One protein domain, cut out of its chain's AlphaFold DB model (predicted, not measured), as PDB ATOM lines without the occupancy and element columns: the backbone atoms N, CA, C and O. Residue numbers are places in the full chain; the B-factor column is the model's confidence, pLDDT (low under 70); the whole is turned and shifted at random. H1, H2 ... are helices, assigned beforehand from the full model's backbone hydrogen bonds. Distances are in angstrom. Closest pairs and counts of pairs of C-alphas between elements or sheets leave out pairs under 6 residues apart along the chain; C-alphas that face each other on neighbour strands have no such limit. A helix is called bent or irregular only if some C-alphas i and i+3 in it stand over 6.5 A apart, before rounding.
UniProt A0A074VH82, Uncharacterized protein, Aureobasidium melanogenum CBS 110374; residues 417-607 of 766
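Overview. This is residues 417 to 607 of the 766 residues of an uncharacterized protein of Aureobasidium melanogenum CBS 110374 (UniProt A0A074VH82). This is an elongated bundle of helices in which H2, H3, H4b and H5 run nearly side by side, with H2 at one edge, while H1 and H6 cross slantwise on another side, H1 over H4b and H6 over H5. H6 is the longest helix, and its residues 599 to 607 stick out beyond the body. The printed part has 191 residues with six named helices, H1 to H6 in order, and no named strand; the class is all helix. It is compact, with a radius of gyration of the C-alphas of 18.1 A, and spans 62 by 37 by 27 A.

Along the chain. H1 is residues 425 to 443, 29.6 A long, and begins with C-alpha 425 at (349.667, 377.985, 254.614); it is only just irregular, with C-alphas 440 and 443 6.8 A apart. H2 is residues 453 to 470, 25.4 A, and H3 residues 476 to 495, 28.9 A. H4, residues 501 to 533, was assigned as one helix by its hydrogen bonds but is bent: C-alphas 510 and 513 are 6.9 A apart. Its arms are H4a, residues 501 to 510, 14.0 A, and H4b, residues 513 to 533, 31.9 A; H4b is itself irregular, with C-alphas 530 and 533 6.8 A apart. H5 is residues 539 to 562, 35.0 A. H6, residues 571 to 607, is 54.3 A long and ends with C-alpha 607 at (361.416, 359.394, 221.262).

Arrangement. The seven helices and arms form a bundle, a group of helices set together, part aligned and part crossed. H4b and H5, a hairpin, touch at a shallow tilt of 12 degrees, opposite ways; their closest C-alphas, Leu 513 and Ile 552, are 6.3 A apart. H3 touches H5 at 7 degrees, the same way, closest at C-alphas Arg 487 and Ala 551, 5.9 A. H2 and H3, a hairpin, touch at 8 degrees, opposite ways, closest at C-alphas Ile 453 and Thr 486, 6.9 A. H1 touches H4b at a steep tilt of 42 degrees, closest at C-alphas Ala 434 and Pro 514, 4.3 A. H1 also touches H6, through residues 572 to 583 of H6 alone, closest at C-alphas Ala 430 and Met 576, 4.5 A. H2 and H6 are apart. Every O i to N i+4 pair is within hydrogen-bond range in H2, H3, H4a, H5 and H6; in H1 14 of 15 are, in H4b 15 of 17.

Size, cuts and confidence. The farthest C-alphas, Ser 443 and Gln 607, are 63.5 A apart. The printed part has no cut, and no link is long. Mean pLDDT of the printed part is 78.6; residues 417 to 423, 442 to 454 and 527 to 539 are among those under 70.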
ATOM      1  N   SER A 417     361.330 375.077 238.346       46.97
ATOM      2  CA  SER A 417     361.154 373.727 238.906       46.97
ATOM      3  C   SER A 417     361.473 373.631 240.407       46.97
ATOM      4  O   SER A 417     361.135 372.631 241.037       46.97
ATOM      5  N   ARG A 418     362.065 374.688 240.986       45.28
ATOM      6  CA  ARG A 418     362.447 374.812 242.405       45.28
ATOM      7  C   ARG A 418     361.483 375.654 243.251       45.28
ATOM      8  O   ARG A 418     361.867 376.165 244.300       45.28
ATOM      9  N   GLU A 419     360.216 375.786 242.849       50.09
ATOM     10  CA  GLU A 419     359.183 376.193 243.811       50.09
ATOM     11  C   GLU A 419     358.950 375.057 244.817       50.09
ATOM     12  O   GLU A 419     358.071 374.208 244.637       50.09
ATOM     13  N   ASP A 420     359.745 375.081 245.893       49.41
ATOM     14  CA  ASP A 420     359.579 374.252 247.081       49.41
ATOM     15  C   ASP A 420     358.092 374.101 247.408       49.41
ATOM     16  O   ASP A 420     357.347 375.078 247.587       49.41
ATOM     17  N   ILE A 421     357.634 372.853 247.508       54.06
ATOM     18  CA  ILE A 421     356.252 372.554 247.875       54.06
ATOM     19  C   ILE A 421     356.114 372.746 249.388       54.06
ATOM     20  O   ILE A 421     355.881 371.807 250.141       54.06
ATOM     21  N   PHE A 422     356.207 373.997 249.837       63.19
ATOM     22  CA  PHE A 422     355.876 374.377 251.198       63.19
ATOM     23  C   PHE A 422     354.506 373.814 251.568       63.19
ATOM     24  O   PHE A 422     353.558 373.859 250.768       63.19
ATOM     25  N   VAL A 423     354.408 373.325 252.808       67.75
ATOM     26  CA  VAL A 423     353.137 372.983 253.452       67.75
ATOM     27  C   VAL A 423     352.176 374.142 253.176       67.75
ATOM     28  O   VAL A 423     352.502 375.273 253.554       67.75
ATOM     29  N   PRO A 424     351.028 373.922 252.506       78.69
ATOM     30  CA  PRO A 424     350.122 375.016 252.188       78.69
ATOM     31  C   PRO A 424     349.788 375.790 253.463       78.69
ATOM     32  O   PRO A 424     349.410 375.185 254.471       78.69
ATOM     33  N   LYS A 425     349.920 377.122 253.440       86.62
ATOM     34  CA  LYS A 425     349.667 377.985 254.614       86.62
ATOM     35  C   LYS A 425     348.235 377.796 255.136       86.62
ATOM     36  O   LYS A 425     347.946 377.949 256.319       86.62
ATOM     37  N   GLU A 426     347.343 377.384 254.244       87.62
ATOM     38  CA  GLU A 426     345.972 376.971 254.496       87.62
ATOM     39  C   GLU A 426     345.886 375.717 255.375       87.62
ATOM     40  O   GLU A 426     345.008 375.650 256.230       87.62
ATOM     41  N   LEU A 427     346.774 374.736 255.200       88.25
ATOM     42  CA  LEU A 427     346.786 373.509 255.995       88.25
ATOM     43  C   LEU A 427     347.272 373.771 257.425       88.25
ATOM     44  O   LEU A 427     346.682 373.240 258.361       88.25
ATOM     45  N   ASP A 428     348.277 374.629 257.607       88.12
ATOM     46  CA  ASP A 428     348.702 375.090 258.935       88.12
ATOM     47  C   ASP A 428     347.588 375.895 259.638       88.12
ATOM     48  O   ASP A 428     347.269 375.662 260.805       88.12
ATOM     49  N   ALA A 429     346.885 376.763 258.901       89.00
ATOM     50  CA  ALA A 429     345.689 377.429 259.415       89.00
ATOM     51  C   ALA A 429     344.571 376.428 259.779       89.00
ATOM     52  O   ALA A 429     343.940 376.565 260.827       89.00
ATOM     53  N   ALA A 430     344.330 375.401 258.955       89.25
ATOM     54  CA  ALA A 430     343.364 374.340 259.245       89.25
ATOM     55  C   ALA A 430     343.759 373.526 260.489       89.25
ATOM     56  O   ALA A 430     342.890 373.190 261.293       89.25
ATOM     57  N   LEU A 431     345.055 373.255 260.673       90.62
ATOM     58  CA  LEU A 431     345.589 372.595 261.860       90.62
ATOM     59  C   LEU A 431     345.337 373.433 263.117       90.62
ATOM     60  O   LEU A 431     344.858 372.891 264.108       90.62
ATOM     61  N   LYS A 432     345.590 374.746 263.083       91.06
ATOM     62  CA  LYS A 432     345.325 375.649 264.218       91.06
ATOM     63  C   LYS A 432     343.859 375.593 264.664       91.06
ATOM     64  O   LYS A 432     343.597 375.406 265.851       91.06
ATOM     65  N   PHE A 433     342.907 375.622 263.725       90.50
ATOM     66  CA  PHE A 433     341.491 375.390 264.047       90.50
ATOM     67  C   PHE A 433     341.236 373.978 264.602       90.50
ATOM     68  O   PHE A 433     340.491 373.829 265.566       90.50
ATOM     69  N   ALA A 434     341.868 372.939 264.045       88.38
ATOM     70  CA  ALA A 434     341.748 371.570 264.550       88.38
ATOM     71  C   ALA A 434     342.300 371.399 265.982       88.38
ATOM     72  O   ALA A 434     341.807 370.553 266.726       88.38
ATOM     73  N   HIS A 435     343.300 372.185 266.388       88.00
ATOM     74  CA  HIS A 435     343.769 372.209 267.773       88.00
ATOM     75  C   HIS A 435     342.744 372.843 268.704       88.00
ATOM     76  O   HIS A 435     342.259 372.155 269.601       88.00
ATOM     77  N   PHE A 436     342.329 374.071 268.396       89.50
ATOM     78  CA  PHE A 436     341.325 374.809 269.157       89.50
ATOM     79  C   PHE A 436     340.036 373.993 269.387       89.50
ATOM     80  O   PHE A 436     339.633 373.758 270.523       89.50
ATOM     81  N   ILE A 437     339.451 373.445 268.313       86.62
ATOM     82  CA  ILE A 437     338.219 372.637 268.380       86.62
ATOM     83  C   ILE A 437     338.396 371.378 269.253       86.62
ATOM     84  O   ILE A 437     337.454 370.930 269.907       86.62
ATOM     85  N   HIS A 438     339.584 370.766 269.245       81.44
ATOM     86  CA  HIS A 438     339.838 369.544 270.006       81.44
ATOM     87  C   HIS A 438     340.097 369.816 271.495       81.44
ATOM     88  O   HIS A 438     339.761 368.973 272.323       81.44
ATOM     89  N   GLU A 439     340.690 370.958 271.837       85.50
ATOM     90  CA  GLU A 439     340.928 371.372 273.226       85.50
ATOM     91  C   GLU A 439     339.600 371.656 273.947       85.50
ATOM     92  O   GLU A 439     339.375 371.129 275.036       85.50
ATOM     93  N   GLU A 440     338.645 372.331 273.291       83.69
ATOM     94  CA  GLU A 440     337.263 372.464 273.797       83.69
ATOM     95  C   GLU A 440     336.587 371.097 274.049       83.69
ATOM     96  O   GLU A 440     335.749 370.939 274.945       83.69
ATOM     97  N   ALA A 441     336.958 370.081 273.263       79.06
ATOM     98  CA  ALA A 441     336.350 368.756 273.281       79.06
ATOM     99  C   ALA A 441     336.833 367.843 274.420       79.06
ATOM    100  O   ALA A 441     336.226 366.786 274.639       79.06
ATOM    101  N   ASP A 442     337.910 368.186 275.137       67.62
ATOM    102  CA  ASP A 442     338.475 367.333 276.197       67.62
ATOM    103  C   ASP A 442     337.624 367.240 277.472       67.62
ATOM    104  O   ASP A 442     337.763 366.284 278.236       67.62
ATOM    105  N   SER A 443     336.609 368.099 277.587       65.06
ATOM    106  CA  SER A 443     335.502 367.976 278.544       65.06
ATOM    107  C   SER A 443     334.524 366.819 278.244       65.06
ATOM    108  O   SER A 443     333.895 366.292 279.162       65.06
ATOM    109  N   VAL A 444     334.395 366.369 276.985       60.78
ATOM    110  CA  VAL A 444     333.367 365.397 276.555       60.78
ATOM    111  C   VAL A 444     333.980 364.025 276.244       60.78
ATOM    112  O   VAL A 444     334.178 363.643 275.089       60.78
ATOM    113  N   ARG A 445     334.251 363.234 277.291       59.88
ATOM    114  CA  ARG A 445     334.608 361.803 277.177       59.88
ATOM    115  C   ARG A 445     333.385 360.884 277.315       59.88
ATOM    116  O   ARG A 445     333.317 360.064 278.229       59.88
ATOM    117  N   GLN A 446     332.432 360.968 276.387       60.25
ATOM    118  CA  GLN A 446     331.390 359.940 276.270       60.25
ATOM    119  C   GLN A 446     331.873 358.762 275.409       60.25
ATOM    120  O   GLN A 446     332.354 358.936 274.289       60.25
ATOM    121  N   ARG A 447     331.751 357.537 275.939       58.62
ATOM    122  CA  ARG A 447     332.043 356.300 275.201       58.62
ATOM    123  C   ARG A 447     330.875 355.964 274.274       58.62
ATOM    124  O   ARG A 447     329.876 355.405 274.714       58.62
ATOM    125  N   PHE A 448     331.045 356.214 272.981       62.94
ATOM    126  CA  PHE A 448     330.104 355.818 271.931       62.94
ATOM    127  C   PHE A 448     330.135 354.302 271.666       62.94
ATOM    128  O   PHE A 448     330.687 353.839 270.667       62.94
ATOM    129  N   GLY A 449     329.584 353.502 272.586       61.38
ATOM    130  CA  GLY A 449     329.352 352.062 272.392       61.38
ATOM    131  C   GLY A 449     330.585 351.257 271.955       61.38
ATOM    132  O   GLY A 449     330.471 350.385 271.099       61.38
ATOM    133  N   GLY A 450     331.769 351.595 272.478       64.69
ATOM    134  CA  GLY A 450     333.041 350.939 272.138       64.69
ATOM    135  C   GLY A 450     333.766 351.471 270.893       64.69
ATOM    136  O   GLY A 450     334.892 351.043 270.640       64.69
ATOM    137  N   ILE A 451     333.194 352.422 270.142       63.91
ATOM    138  CA  ILE A 451     333.875 353.065 269.003       63.91
ATOM    139  C   ILE A 451     334.838 354.138 269.525       63.91
ATOM    140  O   ILE A 451     334.499 355.314 269.645       63.91
ATOM    141  N   ASP A 452     336.055 353.716 269.858       67.38
ATOM    142  CA  ASP A 452     337.118 354.610 270.310       67.38
ATOM    143  C   ASP A 452     337.973 355.103 269.128       67.38
ATOM    144  O   ASP A 452     339.058 354.586 268.848       67.38
ATOM    145  N   ILE A 453     337.489 356.143 268.442       64.75
ATOM    146  CA  ILE A 453     338.238 356.813 267.363       64.75
ATOM    147  C   ILE A 453     339.553 357.409 267.904       64.75
ATOM    148  O   ILE A 453     340.552 357.473 267.183       64.75
ATOM    149  N   SER A 454     339.610 357.760 269.196       65.75
ATOM    150  CA  SER A 454     340.850 358.212 269.834       65.75
ATOM    151  C   SER A 454     341.884 357.087 269.937       65.75
ATOM    152  O   SER A 454     343.073 357.352 269.792       65.75
ATOM    153  N   LYS A 455     341.469 355.819 270.085       75.75
ATOM    154  CA  LYS A 455     342.365 354.655 269.996       75.75
ATOM    155  C   LYS A 455     342.919 354.488 268.582       75.75
ATOM    156  O   LYS A 455     344.126 354.324 268.449       75.75
ATOM    157  N   SER A 456     342.086 354.595 267.540       70.00
ATOM    158  CA  SER A 456     342.551 354.587 266.139       70.00
ATOM    159  C   SER A 456     343.589 355.698 265.892       70.00
ATOM    160  O   SER A 456     344.673 355.423 265.378       70.00
ATOM    161  N   TYR A 457     343.322 356.927 266.350       69.62
ATOM    162  CA  TYR A 457     344.268 358.048 266.260       69.62
ATOM    163  C   TYR A 457     345.552 357.840 267.072       69.62
ATOM    164  O   TYR A 457     346.640 358.064 266.554       69.62
ATOM    165  N   ASN A 458     345.457 357.398 268.327       74.56
ATOM    166  CA  ASN A 458     346.620 357.164 269.183       74.56
ATOM    167  C   ASN A 458     347.507 356.038 268.641       74.56
ATOM    168  O   ASN A 458     348.730 356.127 268.750       74.56
ATOM    169  N   THR A 459     346.917 355.010 268.022       79.56
ATOM    170  CA  THR A 459     347.665 353.996 267.272       79.56
ATOM    171  C   THR A 459     348.403 354.636 266.100       79.56
ATOM    172  O   THR A 459     349.613 354.462 266.016       79.56
ATOM    173  N   LEU A 460     347.741 355.445 265.261       68.25
ATOM    174  CA  LEU A 460     348.420 356.117 264.145       68.25
ATOM    175  C   LEU A 460     349.520 357.074 264.612       68.25
ATOM    176  O   LEU A 460     350.610 357.057 264.056       68.25
ATOM    177  N   LYS A 461     349.268 357.883 265.646       73.56
ATOM    178  CA  LYS A 461     350.264 358.795 266.222       73.56
ATOM    179  C   LYS A 461     351.501 358.017 266.679       73.56
ATOM    180  O   LYS A 461     352.615 358.460 266.426       73.56
ATOM    181  N   LYS A 462     351.318 356.844 267.297       82.44
ATOM    182  CA  LYS A 462     352.419 355.932 267.644       82.44
ATOM    183  C   LYS A 462     353.100 355.340 266.407       82.44
ATOM    184  O   LYS A 462     354.322 355.272 266.412       82.44
ATOM    185  N   SER A 463     352.359 354.948 265.369       74.50
ATOM    186  CA  SER A 463     352.940 354.459 264.111       74.50
ATOM    187  C   SER A 463     353.796 355.527 263.434       74.50
ATOM    188  O   SER A 463     354.968 355.275 263.207       74.50
ATOM    189  N   VAL A 464     353.289 356.746 263.226       67.50
ATOM    190  CA  VAL A 464     354.071 357.827 262.596       67.50
ATOM    191  C   VAL A 464     355.278 358.233 263.448       67.50
ATOM    192  O   VAL A 464     356.349 358.485 262.907       67.50
ATOM    193  N   LEU A 465     355.156 358.251 264.783       76.38
ATOM    194  CA  LEU A 465     356.316 358.470 265.659       76.38
ATOM    195  C   LEU A 465     357.359 357.347 265.533       76.38
ATOM    196  O   LEU A 465     358.550 357.637 265.556       76.38
ATOM    197  N   ARG A 466     356.932 356.087 265.358       80.75
ATOM    198  CA  ARG A 466     357.835 354.963 265.063       80.75
ATOM    199  C   ARG A 466     358.469 355.086 263.680       80.75
ATOM    200  O   ARG A 466     359.666 354.873 263.586       80.75
ATOM    201  N   TRP A 467     357.722 355.470 262.645       73.50
ATOM    202  CA  TRP A 467     358.257 355.685 261.293       73.50
ATOM    203  C   TRP A 467     359.315 356.784 261.287       73.50
ATOM    204  O   TRP A 467     360.424 356.563 260.812       73.50
ATOM    205  N   LYS A 468     359.023 357.914 261.946       69.94
ATOM    206  CA  LYS A 468     359.979 359.009 262.150       69.94
ATOM    207  C   LYS A 468     361.239 358.566 262.902       69.94
ATOM    208  O   LYS A 468     362.320 359.045 262.583       69.94
ATOM    209  N   ALA A 469     361.112 357.685 263.896       79.19
ATOM    210  CA  ALA A 469     362.257 357.159 264.642       79.19
ATOM    211  C   ALA A 469     363.057 356.100 263.859       79.19
ATOM    212  O   ALA A 469     364.266 356.009 264.030       79.19
ATOM    213  N   ALA A 470     362.390 355.307 263.017       77.94
ATOM    214  CA  ALA A 470     362.980 354.190 262.282       77.94
ATOM    215  C   ALA A 470     363.472 354.551 260.872       77.94
ATOM    216  O   ALA A 470     364.074 353.697 260.230       77.94
ATOM    217  N   GLN A 471     363.167 355.755 260.368       74.31
ATOM    218  CA  GLN A 471     363.383 356.140 258.964       74.31
ATOM    219  C   GLN A 471     362.803 355.099 257.981       74.31
ATOM    220  O   GLN A 471     363.385 354.791 256.945       74.31
ATOM    221  N   ASN A 472     361.651 354.513 258.332       69.75
ATOM    222  CA  ASN A 472     360.983 353.504 257.513       69.75
ATOM    223  C   ASN A 472     359.749 354.125 256.850       69.75
ATOM    224  O   ASN A 472     358.683 354.248 257.458       69.75
ATOM    225  N   TYR A 473     359.944 354.571 255.612       62.12
ATOM    226  CA  TYR A 473     359.010 355.417 254.871       62.12
ATOM    227  C   TYR A 473     357.981 354.631 254.042       62.12
ATOM    228  O   TYR A 473     356.968 355.200 253.646       62.12
ATOM    229  N   GLY A 474     358.193 353.325 253.831       62.75
ATOM    230  CA  GLY A 474     357.356 352.480 252.965       62.75
ATOM    231  C   GLY A 474     356.011 352.036 253.556       62.75
ATOM    232  O   GLY A 474     355.192 351.471 252.842       62.75
ATOM    233  N   GLU A 475     355.725 352.287 254.838       70.56
ATOM    234  CA  GLU A 475     354.458 351.865 255.474       70.56
ATOM    235  C   GLU A 475     353.248 352.778 255.154       70.56
ATOM    236  O   GLU A 475     352.285 352.854 255.928       70.56
ATOM    237  N   THR A 476     353.260 353.462 254.009       67.56
ATOM    238  CA  THR A 476     352.203 354.396 253.595       67.56
ATOM    239  C   THR A 476     350.833 353.705 253.499       67.56
ATOM    240  O   THR A 476     349.818 354.231 253.963       67.56
ATOM    241  N   GLU A 477     350.803 352.433 253.094       74.50
ATOM    242  CA  GLU A 477     349.589 351.614 253.070       74.50
ATOM    243  C   GLU A 477     348.868 351.565 254.434       74.50
ATOM    244  O   GLU A 477     347.639 351.658 254.499       74.50
ATOM    245  N   ARG A 478     349.600 351.513 255.560       77.62
ATOM    246  CA  ARG A 478     348.986 351.519 256.904       77.62
ATOM    247  C   ARG A 478     348.287 352.845 257.208       77.62
ATOM    248  O   ARG A 478     347.265 352.851 257.901       77.62
ATOM    249  N   LEU A 479     348.796 353.962 256.689       72.50
ATOM    250  CA  LEU A 479     348.134 355.262 256.781       72.50
ATOM    251  C   LEU A 479     346.838 355.267 255.955       72.50
ATOM    252  O   LEU A 479     345.793 355.689 256.470       72.50
ATOM    253  N   ILE A 480     346.872 354.742 254.721       73.56
ATOM    254  CA  ILE A 480     345.677 354.571 253.882       73.56
ATOM    255  C   ILE A 480     344.636 353.733 254.632       73.56
ATOM    256  O   ILE A 480     343.513 354.204 254.846       73.56
ATOM    257  N   GLN A 481     345.003 352.531 255.086       83.50
ATOM    258  CA  GLN A 481     344.128 351.613 255.821       83.50
ATOM    259  C   GLN A 481     343.497 352.289 257.047       83.50
ATOM    260  O   GLN A 481     342.289 352.162 257.277       83.50
ATOM    261  N   LEU A 482     344.272 353.059 257.818       77.31
ATOM    262  CA  LEU A 482     343.769 353.732 259.015       77.31
ATOM    263  C   LEU A 482     342.861 354.925 258.676       77.31
ATOM    264  O   LEU A 482     341.838 355.111 259.332       77.31
ATOM    265  N   SER A 483     343.138 355.673 257.604       73.94
ATOM    266  CA  SER A 483     342.220 356.708 257.102       73.94
ATOM    267  C   SER A 483     340.878 356.116 256.644       73.94
ATOM    268  O   SER A 483     339.810 356.627 257.003       73.94
ATOM    269  N   GLN A 484     340.910 354.978 255.939       81.75
ATOM    270  CA  GLN A 484     339.717 354.235 255.539       81.75
ATOM    271  C   GLN A 484     338.959 353.698 256.757       81.75
ATOM    272  O   GLN A 484     337.728 353.763 256.786       81.75
ATOM    273  N   LYS A 485     339.670 353.199 257.776       83.62
ATOM    274  CA  LYS A 485     339.081 352.744 259.040       83.62
ATOM    275  C   LYS A 485     338.352 353.884 259.751       83.62
ATOM    276  O   LYS A 485     337.171 353.736 260.047       83.62
ATOM    277  N   THR A 486     338.990 355.043 259.920       75.81
ATOM    278  CA  THR A 486     338.368 356.233 260.526       75.81
ATOM    279  C   THR A 486     337.146 356.705 259.726       75.81
ATOM    280  O   THR A 486     336.129 357.080 260.309       75.81
ATOM    281  N   ARG A 487     337.181 356.620 258.386       78.38
ATOM    282  CA  ARG A 487     336.019 356.902 257.520       78.38
ATOM    283  C   ARG A 487     334.876 355.896 257.719       78.38
ATOM    284  O   ARG A 487     333.716 356.307 257.753       78.38
ATOM    285  N   LYS A 488     335.181 354.597 257.847       84.81
ATOM    286  CA  LYS A 488     334.201 353.531 258.141       84.81
ATOM    287  C   LYS A 488     333.579 353.726 259.530       84.81
ATOM    288  O   LYS A 488     332.357 353.686 259.644       84.81
ATOM    289  N   GLU A 489     334.397 354.017 260.545       80.81
ATOM    290  CA  GLU A 489     333.959 354.348 261.909       80.81
ATOM    291  C   GLU A 489     333.015 355.564 261.889       80.81
ATOM    292  O   GLU A 489     331.867 355.445 262.310       80.81
ATOM    293  N   ALA A 490     333.415 356.691 261.286       75.62
ATOM    294  CA  ALA A 490     332.580 357.894 261.172       75.62
ATOM    295  C   ALA A 490     331.244 357.655 260.437       75.62
ATOM    296  O   ALA A 490     330.208 358.188 260.838       75.62
ATOM    297  N   LYS A 491     331.242 356.827 259.383       82.44
ATOM    298  CA  LYS A 491     330.012 356.424 258.685       82.44
ATOM    299  C   LYS A 491     329.100 355.590 259.592       82.44
ATOM    300  O   LYS A 491     327.895 355.822 259.594       82.44
ATOM    301  N   ALA A 492     329.652 354.674 260.390       83.25
ATOM    302  CA  ALA A 492     328.877 353.887 261.348       83.25
ATOM    303  C   ALA A 492     328.246 354.761 262.451       83.25
ATOM    304  O   ALA A 492     327.099 354.518 262.816       83.25
ATOM    305  N   ILE A 493     328.941 355.807 262.922       79.75
ATOM    306  CA  ILE A 493     328.381 356.800 263.862       79.75
ATOM    307  C   ILE A 493     327.141 357.488 263.269       79.75
ATOM    308  O   ILE A 493     326.127 357.608 263.946       79.75
ATOM    309  N   LEU A 494     327.200 357.901 261.998       78.75
ATOM    310  CA  LEU A 494     326.093 358.591 261.318       78.75
ATOM    311  C   LEU A 494     324.912 357.675 260.954       78.75
ATOM    312  O   LEU A 494     323.811 358.169 260.734       78.75
ATOM    313  N   GLN A 495     325.133 356.363 260.848       85.44
ATOM    314  CA  GLN A 495     324.114 355.402 260.410       85.44
ATOM    315  C   GLN A 495     323.409 354.660 261.556       85.44
ATOM    316  O   GLN A 495     322.381 354.029 261.312       85.44
ATOM    317  N   LYS A 496     323.918 354.720 262.794       84.62
ATOM    318  CA  LYS A 496     323.266 354.089 263.952       84.62
ATOM    319  C   LYS A 496     322.040 354.887 264.402       84.62
ATOM    320  O   LYS A 496     322.163 355.963 264.974       84.62
ATOM    321  N   SER A 497     320.855 354.310 264.201       78.94
ATOM    322  CA  SER A 497     319.559 354.887 264.597       78.94
ATOM    323  C   SER A 497     319.340 354.989 266.111       78.94
ATOM    324  O   SER A 497     318.464 355.724 266.546       78.94
ATOM    325  N   GLU A 498     320.112 354.249 266.908       83.19
ATOM    326  CA  GLU A 498     320.024 354.224 268.376       83.19
ATOM    327  C   GLU A 498     320.670 355.443 269.050       83.19
ATOM    328  O   GLU A 498     320.576 355.598 270.266       83.19
ATOM    329  N   TRP A 499     321.413 356.260 268.301       80.19
ATOM    330  CA  TRP A 499     322.227 357.337 268.858       80.19
ATOM    331  C   TRP A 499     321.542 358.685 268.665       80.19
ATOM    332  O   TRP A 499     320.965 358.954 267.610       80.19
ATOM    333  N   ASP A 500     321.655 359.563 269.665       83.81
ATOM    334  CA  ASP A 500     321.264 360.959 269.493       83.81
ATOM    335  C   ASP A 500     322.127 361.574 268.383       83.81
ATOM    336  O   ASP A 500     323.340 361.763 268.529       83.81
ATOM    337  N   GLN A 501     321.480 361.877 267.257       82.44
ATOM    338  CA  GLN A 501     322.113 362.464 266.083       82.44
ATOM    339  C   GLN A 501     322.824 363.775 266.424       82.44
ATOM    340  O   GLN A 501     323.859 364.068 265.833       82.44
ATOM    341  N   GLN A 502     322.321 364.553 267.387       84.75
ATOM    342  CA  GLN A 502     322.943 365.804 267.801       84.75
ATOM    343  C   GLN A 502     324.270 365.558 268.533       84.75
ATOM    344  O   GLN A 502     325.266 366.213 268.224       84.75
ATOM    345  N   VAL A 503     324.315 364.569 269.428       84.56
ATOM    346  CA  VAL A 503     325.529 364.169 270.163       84.56
ATOM    347  C   VAL A 503     326.545 363.494 269.228       84.56
ATOM    348  O   VAL A 503     327.741 363.775 269.298       84.56
ATOM    349  N   GLY A 504     326.077 362.671 268.281       84.19
ATOM    350  CA  GLY A 504     326.917 362.082 267.232       84.19
ATOM    351  C   GLY A 504     327.519 363.125 266.280       84.19
ATOM    352  O   GLY A 504     328.705 363.055 265.955       84.19
ATOM    353  N   LEU A 505     326.733 364.129 265.868       86.88
ATOM    354  CA  LEU A 505     327.213 365.262 265.070       86.88
ATOM    355  C   LEU A 505     328.251 366.091 265.836       86.88
ATOM    356  O   LEU A 505     329.306 366.388 265.274       86.88
ATOM    357  N   ASP A 506     327.987 366.427 267.102       86.75
ATOM    358  CA  ASP A 506     328.913 367.181 267.958       86.75
ATOM    359  C   ASP A 506     330.261 366.454 268.091       86.75
ATOM    360  O   ASP A 506     331.311 367.040 267.828       86.75
ATOM    361  N   TYR A 507     330.243 365.142 268.354       86.00
ATOM    362  CA  TYR A 507     331.449 364.311 268.398       86.00
ATOM    363  C   TYR A 507     332.208 364.269 267.062       86.00
ATOM    364  O   TYR A 507     333.439 364.366 267.038       86.00
ATOM    365  N   ILE A 508     331.506 364.178 265.929       87.62
ATOM    366  CA  ILE A 508     332.148 364.200 264.607       87.62
ATOM    367  C   ILE A 508     332.828 365.546 264.339       87.62
ATOM    368  O   ILE A 508     333.963 365.570 263.856       87.62
ATOM    369  N   TYR A 509     332.172 366.659 264.671       89.81
ATOM    370  CA  TYR A 509     332.735 367.994 264.482       89.81
ATOM    371  C   TYR A 509     333.873 368.313 265.459       89.81
ATOM    372  O   TYR A 509     334.851 368.924 265.038       89.81
ATOM    373  N   LYS A 510     333.773 367.888 266.725       88.25
ATOM    374  CA  LYS A 510     334.745 368.211 267.783       88.25
ATOM    375  C   LYS A 510     335.928 367.249 267.888       88.25
ATOM    376  O   LYS A 510     337.012 367.643 268.307       88.25
ATOM    377  N   ARG A 511     335.752 365.980 267.508       84.25
ATOM    378  CA  ARG A 511     336.810 364.957 267.567       84.25
ATOM    379  C   ARG A 511     337.224 364.469 266.190       84.25
ATOM    380  O   ARG A 511     338.392 364.604 265.834       84.25
ATOM    381  N   VAL A 512     336.300 363.908 265.413       85.44
ATOM    382  CA  VAL A 512     336.652 363.129 264.209       85.44
ATOM    383  C   VAL A 512     337.259 363.998 263.108       85.44
ATOM    384  O   VAL A 512     338.321 363.667 262.584       85.44
ATOM    385  N   LEU A 513     336.627 365.125 262.773       89.69
ATOM    386  CA  LEU A 513     337.122 366.029 261.730       89.69
ATOM    387  C   LEU A 513     338.472 366.683 262.098       89.69
ATOM    388  O   LEU A 513     339.394 366.571 261.288       89.69
ATOM    389  N   PRO A 514     338.663 367.267 263.299       89.56
ATOM    390  CA  PRO A 514     339.972 367.746 263.753       89.56
ATOM    391  C   PRO A 514     341.056 366.666 263.759       89.56
ATOM    392  O   PRO A 514     342.193 366.918 263.367       89.56
ATOM    393  N   THR A 515     340.701 365.439 264.150       83.94
ATOM    394  CA  THR A 515     341.610 364.285 264.123       83.94
ATOM    395  C   THR A 515     342.062 363.965 262.700       83.94
ATOM    396  O   THR A 515     343.259 363.837 262.463       83.94
ATOM    397  N   LEU A 516     341.140 363.905 261.735       85.69
ATOM    398  CA  LEU A 516     341.477 363.674 260.327       85.69
ATOM    399  C   LEU A 516     342.302 364.820 259.716       85.69
ATOM    400  O   LEU A 516     343.197 364.558 258.917       85.69
ATOM    401  N   VAL A 517     342.055 366.074 260.107       90.31
ATOM    402  CA  VAL A 517     342.872 367.226 259.676       90.31
ATOM    403  C   VAL A 517     344.286 367.154 260.258       90.31
ATOM    404  O   VAL A 517     345.252 367.350 259.525       90.31
ATOM    405  N   ARG A 518     344.433 366.785 261.538       86.19
ATOM    406  CA  ARG A 518     345.740 366.496 262.152       86.19
ATOM    407  C   ARG A 518     346.451 365.330 261.464       86.19
ATOM    408  O   ARG A 518     347.649 365.423 261.237       86.19
ATOM    409  N   MET A 519     345.737 364.259 261.105       82.31
ATOM    410  CA  MET A 519     346.300 363.144 260.332       82.31
ATOM    411  C   MET A 519     346.821 363.615 258.975       82.31
ATOM    412  O   MET A 519     347.961 363.319 258.634       82.31
ATOM    413  N   LEU A 520     346.018 364.378 258.229       86.25
ATOM    414  CA  LEU A 520     346.398 364.945 256.935       86.25
ATOM    415  C   LEU A 520     347.627 365.862 257.051       86.25
ATOM    416  O   LEU A 520     348.540 365.751 256.241       86.25
ATOM    417  N   TYR A 521     347.681 366.724 258.070       86.94
ATOM    418  CA  TYR A 521     348.855 367.559 258.338       86.94
ATOM    419  C   TYR A 521     350.090 366.720 258.655       86.94
ATOM    420  O   TYR A 521     351.121 366.913 258.030       86.94
ATOM    421  N   VAL A 522     349.986 365.763 259.583       80.25
ATOM    422  CA  VAL A 522     351.105 364.887 259.958       80.25
ATOM    423  C   VAL A 522     351.611 364.101 258.749       80.25
ATOM    424  O   VAL A 522     352.812 364.041 258.548       80.25
ATOM    425  N   THR A 523     350.710 363.584 257.913       77.56
ATOM    426  CA  THR A 523     351.029 362.919 256.639       77.56
ATOM    427  C   THR A 523     351.837 363.833 255.719       77.56
ATOM    428  O   THR A 523     352.920 363.479 255.273       77.56
ATOM    429  N   LEU A 524     351.324 365.036 255.452       78.69
ATOM    430  CA  LEU A 524     351.923 365.952 254.484       78.69
ATOM    431  C   LEU A 524     353.222 366.579 254.991       78.69
ATOM    432  O   LEU A 524     354.156 366.720 254.216       78.69
ATOM    433  N   VAL A 525     353.314 366.912 256.279       75.88
ATOM    434  CA  VAL A 525     354.565 367.372 256.897       75.88
ATOM    435  C   VAL A 525     355.589 366.249 256.967       75.88
ATOM    436  O   VAL A 525     356.761 366.519 256.757       75.88
ATOM    437  N   TYR A 526     355.173 365.003 257.210       70.12
ATOM    438  CA  TYR A 526     356.072 363.851 257.170       70.12
ATOM    439  C   TYR A 526     356.684 363.691 255.774       70.12
ATOM    440  O   TYR A 526     357.906 363.759 255.652       70.12
ATOM    441  N   TYR A 527     355.852 363.629 254.727       67.38
ATOM    442  CA  TYR A 527     356.321 363.592 253.338       67.38
ATOM    443  C   TYR A 527     357.214 364.786 252.979       67.38
ATOM    444  O   TYR A 527     358.255 364.606 252.361       67.38
ATOM    445  N   LEU A 528     356.858 365.998 253.411       66.00
ATOM    446  CA  LEU A 528     357.663 367.197 253.156       66.00
ATOM    447  C   LEU A 528     358.943 367.287 254.006       66.00
ATOM    448  O   LEU A 528     359.851 368.028 253.645       66.00
ATOM    449  N   SER A 529     359.042 366.540 255.109       63.28
ATOM    450  CA  SER A 529     360.262 366.447 255.926       63.28
ATOM    451  C   SER A 529     361.242 365.385 255.426       63.28
ATOM    452  O   SER A 529     362.447 365.556 255.577       63.28
ATOM    453  N   ASP A 530     360.733 364.328 254.792       56.53
ATOM    454  CA  ASP A 530     361.527 363.306 254.098       56.53
ATOM    455  C   ASP A 530     362.158 363.874 252.805       56.53
ATOM    456  O   ASP A 530     363.331 363.667 252.493       56.53
ATOM    457  N   VAL A 531     361.404 364.755 252.137       49.34
ATOM    458  CA  VAL A 531     361.789 365.579 250.973       49.34
ATOM    459  C   VAL A 531     363.011 366.490 251.193       49.34
ATOM    460  O   VAL A 531     363.553 367.010 250.222       49.34
ATOM    461  N   GLY A 532     363.569 366.585 252.408       45.16
ATOM    462  CA  GLY A 532     364.872 367.226 252.657       45.16
ATOM    463  C   GLY A 532     366.059 366.638 251.864       45.16
ATOM    464  O   GLY A 532     367.156 367.192 251.926       45.16
ATOM    465  N   LYS A 533     365.858 365.532 251.128       49.62
ATOM    466  CA  LYS A 533     366.814 364.946 250.167       49.62
ATOM    467  C   LYS A 533     366.255 364.675 248.757       49.62
ATOM    468  O   LYS A 533     367.002 364.190 247.914       49.62
ATOM    469  N   MET A 534     364.983 364.970 248.471       42.69
ATOM    470  CA  MET A 534     364.398 364.804 247.131       42.69
ATOM    471  C   MET A 534     363.519 365.998 246.772       42.69
ATOM    472  O   MET A 534     362.440 366.158 247.329       42.69
ATOM    473  N   GLU A 535     363.930 366.778 245.768       48.56
ATOM    474  CA  GLU A 535     363.274 368.017 245.307       48.56
ATOM    475  C   GLU A 535     361.833 367.838 244.756       48.56
ATOM    476  O   GLU A 535     361.255 368.775 244.208       48.56
ATOM    477  N   ARG A 536     361.229 366.640 244.833       52.94
ATOM    478  CA  ARG A 536     359.927 366.322 244.220       52.94
ATOM    479  C   ARG A 536     359.071 365.425 245.113       52.94
ATOM    480  O   ARG A 536     359.467 364.320 245.466       52.94
ATOM    481  N   LEU A 537     357.839 365.862 245.385       55.81
ATOM    482  CA  LEU A 537     356.776 364.989 245.895       55.81
ATOM    483  C   LEU A 537     356.463 363.921 244.843       55.81
ATOM    484  O   LEU A 537     356.017 364.253 243.740       55.81
ATOM    485  N   SER A 538     356.662 362.648 245.185       61.97
ATOM    486  CA  SER A 538     356.226 361.547 244.332       61.97
ATOM    487  C   SER A 538     354.693 361.502 244.234       61.97
ATOM    488  O   SER A 538     353.951 362.070 245.043       61.97
ATOM    489  N   TYR A 539     354.207 360.853 243.177       68.44
ATOM    490  CA  TYR A 539     352.789 360.815 242.811       68.44
ATOM    491  C   TYR A 539     351.910 360.148 243.891       68.44
ATOM    492  O   TYR A 539     350.812 360.631 244.184       68.44
ATOM    493  N   GLU A 540     352.422 359.089 244.521       71.50
ATOM    494  CA  GLU A 540     351.732 358.256 245.517       71.50
ATOM    495  C   GLU A 540     351.339 359.030 246.799       71.50
ATOM    496  O   GLU A 540     350.140 359.124 247.065       71.50
ATOM    497  N   PRO A 541     352.252 359.704 247.537       69.69
ATOM    498  CA  PRO A 541     351.920 360.597 248.655       69.69
ATOM    499  C   PRO A 541     350.777 361.584 248.386       69.69
ATOM    500  O   PRO A 541     349.906 361.821 249.234       69.69
ATOM    501  N   VAL A 542     350.766 362.180 247.188       74.25
ATOM    502  CA  VAL A 542     349.727 363.132 246.787       74.25
ATOM    503  C   VAL A 542     348.397 362.402 246.604       74.25
ATOM    504  O   VAL A 542     347.373 362.883 247.093       74.25
ATOM    505  N   GLU A 543     348.390 361.238 245.957       78.00
ATOM    506  CA  GLU A 543     347.198 360.404 245.785       78.00
ATOM    507  C   GLU A 543     346.626 359.898 247.120       78.00
ATOM    508  O   GLU A 543     345.422 360.028 247.368       78.00
ATOM    509  N   GLU A 544     347.472 359.450 248.045       75.69
ATOM    510  CA  GLU A 544     347.057 359.038 249.387       75.69
ATOM    511  C   GLU A 544     346.416 360.179 250.180       75.69
ATOM    512  O   GLU A 544     345.331 360.028 250.757       75.69
ATOM    513  N   SER A 545     347.037 361.364 250.153       82.25
ATOM    514  CA  SER A 545     346.498 362.551 250.823       82.25
ATOM    515  C   SER A 545     345.099 362.919 250.302       82.25
ATOM    516  O   SER A 545     344.240 363.357 251.077       82.25
ATOM    517  N   ARG A 546     344.804 362.652 249.016       85.00
ATOM    518  CA  ARG A 546     343.471 362.856 248.420       85.00
ATOM    519  C   ARG A 546     342.430 361.907 249.006       85.00
ATOM    520  O   ARG A 546     341.285 362.330 249.154       85.00
ATOM    521  N   SER A 547     342.793 360.688 249.409       81.50
ATOM    522  CA  SER A 547     341.885 359.769 250.116       81.50
ATOM    523  C   SER A 547     341.463 360.329 251.482       81.50
ATOM    524  O   SER A 547     340.270 360.372 251.806       81.50
ATOM    525  N   VAL A 548     342.420 360.866 252.251       84.56
ATOM    526  CA  VAL A 548     342.162 361.506 253.556       84.56
ATOM    527  C   VAL A 548     341.315 362.775 253.393       84.56
ATOM    528  O   VAL A 548     340.314 362.956 254.090       84.56
ATOM    529  N   ILE A 549     341.653 363.628 252.421       89.19
ATOM    530  CA  ILE A 549     340.879 364.826 252.059       89.19
ATOM    531  C   ILE A 549     339.450 364.456 251.641       89.19
ATOM    532  O   ILE A 549     338.485 365.062 252.116       89.19
ATOM    533  N   ALA A 550     339.284 363.437 250.795       87.44
ATOM    534  CA  ALA A 550     337.976 362.955 250.371       87.44
ATOM    535  C   ALA A 550     337.161 362.418 251.556       87.44
ATOM    536  O   ALA A 550     335.954 362.655 251.608       87.44
ATOM    537  N   ALA A 551     337.791 361.762 252.537       83.62
ATOM    538  CA  ALA A 551     337.133 361.345 253.773       83.62
ATOM    539  C   ALA A 551     336.645 362.548 254.607       83.62
ATOM    540  O   ALA A 551     335.478 362.569 255.001       83.62
ATOM    541  N   ILE A 552     337.488 363.571 254.808       89.19
ATOM    542  CA  ILE A 552     337.137 364.820 255.514       89.19
ATOM    543  C   ILE A 552     335.939 365.507 254.842       89.19
ATOM    544  O   ILE A 552     334.937 365.815 255.495       89.19
ATOM    545  N   LEU A 553     336.014 365.717 253.524       91.94
ATOM    546  CA  LEU A 553     334.964 366.387 252.757       91.94
ATOM    547  C   LEU A 553     333.679 365.550 252.676       91.94
ATOM    548  O   LEU A 553     332.587 366.115 252.737       91.94
ATOM    549  N   TYR A 554     333.783 364.220 252.581       89.69
ATOM    550  CA  TYR A 554     332.636 363.310 252.623       89.69
ATOM    551  C   TYR A 554     331.895 363.408 253.959       89.69
ATOM    552  O   TYR A 554     330.687 363.643 253.960       89.69
ATOM    553  N   ILE A 555     332.616 363.296 255.081       86.38
ATOM    554  CA  ILE A 555     332.039 363.388 256.428       86.38
ATOM    555  C   ILE A 555     331.356 364.749 256.602       86.38
ATOM    556  O   ILE A 555     330.170 364.787 256.915       86.38
ATOM    557  N   PHE A 556     332.042 365.856 256.296       91.44
ATOM    558  CA  PHE A 556     331.464 367.201 256.395       91.44
ATOM    559  C   PHE A 556     330.226 367.413 255.504       91.44
ATOM    560  O   PHE A 556     329.275 368.093 255.891       91.44
ATOM    561  N   ASN A 557     330.215 366.860 254.288       91.12
ATOM    562  CA  ASN A 557     329.066 366.989 253.393       91.12
ATOM    563  C   ASN A 557     327.882 366.121 253.844       91.12
ATOM    564  O   ASN A 557     326.737 366.532 253.651       91.12
ATOM    565  N   GLN A 558     328.135 364.962 254.455       86.69
ATOM    566  CA  GLN A 558     327.091 364.111 255.020       86.69
ATOM    567  C   GLN A 558     326.481 364.764 256.265       86.69
ATOM    568  O   GLN A 558     325.286 365.055 256.274       86.69
ATOM    569  N   THR A 559     327.309 365.173 257.231       85.56
ATOM    570  CA  THR A 559     326.856 365.926 258.413       85.56
ATOM    571  C   THR A 559     326.153 367.237 258.030       85.56
ATOM    572  O   THR A 559     325.284 367.712 258.761       85.56
ATOM    573  N   LYS A 560     326.470 367.835 256.868       87.25
ATOM    574  CA  LYS A 560     325.746 368.994 256.319       87.25
ATOM    575  C   LYS A 560     324.331 368.667 255.826       87.25
ATOM    576  O   LYS A 560     323.470 369.543 255.936       87.25
ATOM    577  N   LYS A 561     324.091 367.477 255.267       86.75
ATOM    578  CA  LYS A 561     322.752 367.031 254.839       86.75
ATOM    579  C   LYS A 561     321.863 366.756 256.047       86.75
ATOM    580  O   LYS A 561     320.728 367.226 256.072       86.75
ATOM    581  N   ASP A 562     322.419 366.070 257.039       79.31
ATOM    582  CA  ASP A 562     321.676 365.552 258.188       79.31
ATOM    583  C   ASP A 562     321.374 366.666 259.213       79.31
ATOM    584  O   ASP A 562     320.266 366.761 259.733       79.31
ATOM    585  N   ALA A 563     322.289 367.626 259.400       73.25
ATOM    586  CA  ALA A 563     322.110 368.782 260.291       73.25
ATOM    587  C   ALA A 563     321.080 369.841 259.818       73.25
ATOM    588  O   ALA A 563     321.068 370.951 260.348       73.25
ATOM    589  N   LYS A 564     320.241 369.553 258.812       70.06
ATOM    590  CA  LYS A 564     319.346 370.535 258.163       70.06
ATOM    591  C   LYS A 564     318.291 371.176 259.075       70.06
ATOM    592  O   LYS A 564     317.695 372.163 258.653       70.06
ATOM    593  N   THR A 565     318.035 370.639 260.268       63.53
ATOM    594  CA  THR A 565     316.894 371.054 261.105       63.53
ATOM    595  C   THR A 565     317.243 371.731 262.432       63.53
ATOM    596  O   THR A 565     316.429 372.541 262.869       63.53
ATOM    597  N   ARG A 566     318.375 371.432 263.103       73.31
ATOM    598  CA  ARG A 566     318.634 371.951 264.477       73.31
ATOM    599  C   ARG A 566     320.080 372.284 264.886       73.31
ATOM    600  O   ARG A 566     320.244 372.945 265.904       73.31
ATOM    601  N   TYR A 567     321.121 371.870 264.156       78.81
ATOM    602  CA  TYR A 567     322.506 372.017 264.639       78.81
ATOM    603  C   TYR A 567     323.253 373.196 263.993       78.81
ATOM    604  O   TYR A 567     323.627 373.151 262.816       78.81
ATOM    605  N   THR A 568     323.523 374.240 264.779       81.50
ATOM    606  CA  THR A 568     324.423 375.340 264.412       81.50
ATOM    607  C   THR A 568     325.876 374.859 264.427       81.50
ATOM    608  O   THR A 568     326.424 374.482 265.458       81.50
ATOM    609  N   ARG A 569     326.534 374.861 263.261       84.06
ATOM    610  CA  ARG A 569     327.960 374.505 263.167       84.06
ATOM    611  C   ARG A 569     328.815 375.622 263.768       84.06
ATOM    612  O   ARG A 569     328.579 376.785 263.447       84.06
ATOM    613  N   SER A 570     329.845 375.264 264.537       89.12
ATOM    614  CA  SER A 570     330.883 376.222 264.940       89.12
ATOM    615  C   SER A 570     331.508 376.897 263.706       89.12
ATOM    616  O   SER A 570     331.725 376.269 262.660       89.12
ATOM    617  N   ARG A 571     331.809 378.193 263.849       92.38
ATOM    618  CA  ARG A 571     332.502 379.012 262.846       92.38
ATOM    619  C   ARG A 571     333.890 378.453 262.520       92.38
ATOM    620  O   ARG A 571     334.332 378.550 261.374       92.38
ATOM    621  N   ASP A 572     334.544 377.825 263.486       91.12
ATOM    622  CA  ASP A 572     335.907 377.301 263.366       91.12
ATOM    623  C   ASP A 572     335.934 376.034 262.517       91.12
ATOM    624  O   ASP A 572     336.785 375.888 261.643       91.12
ATOM    625  N   VAL A 573     334.920 375.175 262.655       90.62
ATOM    626  CA  VAL A 573     334.720 374.006 261.781       90.62
ATOM    627  C   VAL A 573     334.519 374.444 260.327       90.62
ATOM    628  O   VAL A 573     335.076 373.838 259.410       90.62
ATOM    629  N   ILE A 574     333.734 375.502 260.094       91.19
ATOM    630  CA  ILE A 574     333.515 376.044 258.744       91.19
ATOM    631  C   ILE A 574     334.829 376.608 258.180       91.19
ATOM    632  O   ILE A 574     335.169 376.309 257.035       91.19
ATOM    633  N   SER A 575     335.584 377.359 258.987       93.00
ATOM    634  CA  SER A 575     336.888 377.927 258.615       93.00
ATOM    635  C   SER A 575     337.923 376.842 258.293       93.00
ATOM    636  O   SER A 575     338.550 376.887 257.234       93.00
ATOM    637  N   MET A 576     338.041 375.818 259.144       94.31
ATOM    638  CA  MET A 576     338.898 374.646 258.945       94.31
ATOM    639  C   MET A 576     338.596 373.957 257.609       94.31
ATOM    640  O   MET A 576     339.491 373.743 256.795       94.31
ATOM    641  N   ILE A 577     337.322 373.665 257.330       92.62
ATOM    642  CA  ILE A 577     336.916 372.976 256.098       92.62
ATOM    643  C   ILE A 577     337.077 373.863 254.856       92.62
ATOM    644  O   ILE A 577     337.414 373.351 253.787       92.62
ATOM    645  N   ALA A 578     336.881 375.180 254.969       92.31
ATOM    646  CA  ALA A 578     337.180 376.111 253.883       92.31
ATOM    647  C   ALA A 578     338.670 376.059 253.509       92.31
ATOM    648  O   ALA A 578     339.000 375.943 252.331       92.31
ATOM    649  N   ARG A 579     339.567 376.033 254.502       92.25
ATOM    650  CA  ARG A 579     341.009 375.882 254.269       92.25
ATOM    651  C   ARG A 579     341.372 374.532 253.645       92.25
ATOM    652  O   ARG A 579     342.087 374.520 252.648       92.25
ATOM    653  N   ILE A 580     340.808 373.417 254.124       91.00
ATOM    654  CA  ILE A 580     341.007 372.095 253.496       91.00
ATOM    655  C   ILE A 580     340.570 372.081 252.022       91.00
ATOM    656  O   ILE A 580     341.222 371.441 251.197       91.00
ATOM    657  N   LYS A 581     339.514 372.811 251.643       92.38
ATOM    658  CA  LYS A 581     339.110 372.929 250.231       92.38
ATOM    659  C   LYS A 581     340.137 373.665 249.375       92.38
ATOM    660  O   LYS A 581     340.378 373.228 248.255       92.38
ATOM    661  N   GLU A 582     340.759 374.729 249.879       90.19
ATOM    662  CA  GLU A 582     341.830 375.414 249.144       90.19
ATOM    663  C   GLU A 582     343.077 374.525 249.007       90.19
ATOM    664  O   GLU A 582     343.594 374.381 247.900       90.19
ATOM    665  N   VAL A 583     343.465 373.802 250.068       87.69
ATOM    666  CA  VAL A 583     344.505 372.749 250.004       87.69
ATOM    667  C   VAL A 583     344.176 371.713 248.918       87.69
ATOM    668  O   VAL A 583     345.029 371.361 248.106       87.69
ATOM    669  N   THR A 584     342.914 371.272 248.847       89.19
ATOM    670  CA  THR A 584     342.441 370.306 247.837       89.19
ATOM    671  C   THR A 584     342.611 370.837 246.411       89.19
ATOM    672  O   THR A 584     343.049 370.094 245.535       89.19
ATOM    673  N   LYS A 585     342.280 372.114 246.161       88.81
ATOM    674  CA  LYS A 585     342.474 372.748 244.846       88.81
ATOM    675  C   LYS A 585     343.957 372.859 244.495       88.81
ATOM    676  O   LYS A 585     344.327 372.533 243.370       88.81
ATOM    677  N   GLY A 586     344.789 373.279 245.452       85.12
ATOM    678  CA  GLY A 586     346.239 373.386 245.285       85.12
ATOM    679  C   GLY A 586     346.872 372.051 244.894       85.12
ATOM    680  O   GLY A 586     347.585 371.982 243.893       85.12
ATOM    681  N   PHE A 587     346.532 370.970 245.605       83.88
ATOM    682  CA  PHE A 587     346.975 369.625 245.231       83.88
ATOM    683  C   PHE A 587     346.403 369.155 243.901       83.88
ATOM    684  O   PHE A 587     347.131 368.538 243.137       83.88
ATOM    685  N   HIS A 588     345.139 369.443 243.580       85.12
ATOM    686  CA  HIS A 588     344.587 369.028 242.291       85.12
ATOM    687  C   HIS A 588     345.287 369.710 241.106       85.12
ATOM    688  O   HIS A 588     345.526 369.049 240.097       85.12
ATOM    689  N   ARG A 589     345.662 370.990 241.254       86.12
ATOM    690  CA  ARG A 589     346.474 371.725 240.274       86.12
ATOM    691  C   ARG A 589     347.859 371.087 240.135       86.12
ATOM    692  O   ARG A 589     348.130 370.503 239.094       86.12
ATOM    693  N   ARG A 590     348.641 371.034 241.222       80.62
ATOM    694  CA  ARG A 590     349.991 370.434 241.233       80.62
ATOM    695  C   ARG A 590     350.013 368.987 240.726       80.62
ATOM    696  O   ARG A 590     350.919 368.608 240.002       80.62
ATOM    697  N   PHE A 591     349.000 368.183 241.048       81.69
ATOM    698  CA  PHE A 591     348.858 366.812 240.547       81.69
ATOM    699  C   PHE A 591     348.601 366.757 239.034       81.69
ATOM    700  O   PHE A 591     349.115 365.868 238.360       81.69
ATOM    701  N   LYS A 592     347.810 367.691 238.484       84.88
ATOM    702  CA  LYS A 592     347.630 367.815 237.031       84.88
ATOM    703  C   LYS A 592     348.955 368.197 236.370       84.88
ATOM    704  O   LYS A 592     349.329 367.561 235.391       84.88
ATOM    705  N   ASP A 593     349.659 369.170 236.937       83.00
ATOM    706  CA  ASP A 593     350.927 369.679 236.410       83.00
ATOM    707  C   ASP A 593     352.013 368.579 236.434       83.00
ATOM    708  O   ASP A 593     352.644 368.313 235.412       83.00
ATOM    709  N   LEU A 594     352.136 367.832 237.542       80.06
ATOM    710  CA  LEU A 594     353.004 366.649 237.656       80.06
ATOM    711  C   LEU A 594     352.629 365.536 236.669       80.06
ATOM    712  O   LEU A 594     353.517 364.901 236.103       80.06
ATOM    713  N   LYS A 595     351.333 365.286 236.436       84.31
ATOM    714  CA  LYS A 595     350.896 364.283 235.453       84.31
ATOM    715  C   LYS A 595     351.298 364.683 234.031       84.31
ATOM    716  O   LYS A 595     351.745 363.820 233.282       84.31
ATOM    717  N   VAL A 596     351.169 365.965 233.679       87.44
ATOM    718  CA  VAL A 596     351.626 366.493 232.383       87.44
ATOM    719  C   VAL A 596     353.143 366.345 232.261       87.44
ATOM    720  O   VAL A 596     353.598 365.710 231.313       87.44
ATOM    721  N   ALA A 597     353.909 366.815 233.251       84.00
ATOM    722  CA  ALA A 597     355.372 366.722 233.263       84.00
ATOM    723  C   ALA A 597     355.895 365.275 233.190       84.00
ATOM    724  O   ALA A 597     356.907 365.005 232.548       84.00
ATOM    725  N   ARG A 598     355.190 364.319 233.813       83.88
ATOM    726  CA  ARG A 598     355.493 362.891 233.677       83.88
ATOM    727  C   ARG A 598     355.222 362.393 232.257       83.88
ATOM    728  O   ARG A 598     356.090 361.750 231.680       83.88
ATOM    729  N   SER A 599     354.064 362.719 231.676       86.44
ATOM    730  CA  SER A 599     353.732 362.285 230.312       86.44
ATOM    731  C   SER A 599     354.647 362.888 229.241       86.44
ATOM    732  O   SER A 599     354.949 362.210 228.263       86.44
ATOM    733  N   THR A 600     355.139 364.119 229.423       90.88
ATOM    734  CA  THR A 600     356.122 364.714 228.505       90.88
ATOM    735  C   THR A 600     357.498 364.069 228.663       90.88
ATOM    736  O   THR A 600     358.128 363.764 227.657       90.88
ATOM    737  N   ALA A 601     357.940 363.771 229.889       86.00
ATOM    738  CA  ALA A 601     359.182 363.027 230.121       86.00
ATOM    739  C   ALA A 601     359.132 361.605 229.523       86.00
ATOM    740  O   ALA A 601     360.064 361.201 228.831       86.00
ATOM    741  N   GLU A 602     358.027 360.877 229.717       88.50
ATOM    742  CA  GLU A 602     357.798 359.552 229.118       88.50
ATOM    743  C   GLU A 602     357.761 359.622 227.575       88.50
ATOM    744  O   GLU A 602     358.305 358.742 226.906       88.50
ATOM    745  N   ALA A 603     357.195 360.688 226.992       94.44
ATOM    746  CA  ALA A 603     357.205 360.911 225.544       94.44
ATOM    747  C   ALA A 603     358.617 361.195 224.994       94.44
ATOM    748  O   ALA A 603     359.011 360.577 224.004       94.44
ATOM    749  N   VAL A 604     359.399 362.060 225.654       94.88
ATOM    750  CA  VAL A 604     360.793 362.368 225.279       94.88
ATOM    751  C   VAL A 604     361.678 361.123 225.393       94.88
ATOM    752  O   VAL A 604     362.409 360.801 224.457       94.88
ATOM    753  N   GLN A 605     361.566 360.362 226.484       91.69
ATOM    754  CA  GLN A 605     362.276 359.089 226.647       91.69
ATOM    755  C   GLN A 605     361.857 358.070 225.572       91.69
ATOM    756  O   GLN A 605     362.696 357.354 225.019       91.69
ATOM    757  N   GLY A 606     360.567 358.029 225.227       93.81
ATOM    758  CA  GLY A 606     360.041 357.215 224.133       93.81
ATOM    759  C   GLY A 606     360.622 357.597 222.768       93.81
ATOM    760  O   GLY A 606     360.985 356.709 221.998       93.81
ATOM    761  N   GLN A 607     360.766 358.895 222.479       95.62
ATOM    762  CA  GLN A 607     361.416 359.394 221.262       95.62
ATOM    763  C   GLN A 607     362.910 359.043 221.228       95.62
ATOM    764  O   GLN A 607     363.361 358.473 220.237       95.62
TER     765      GLN A 607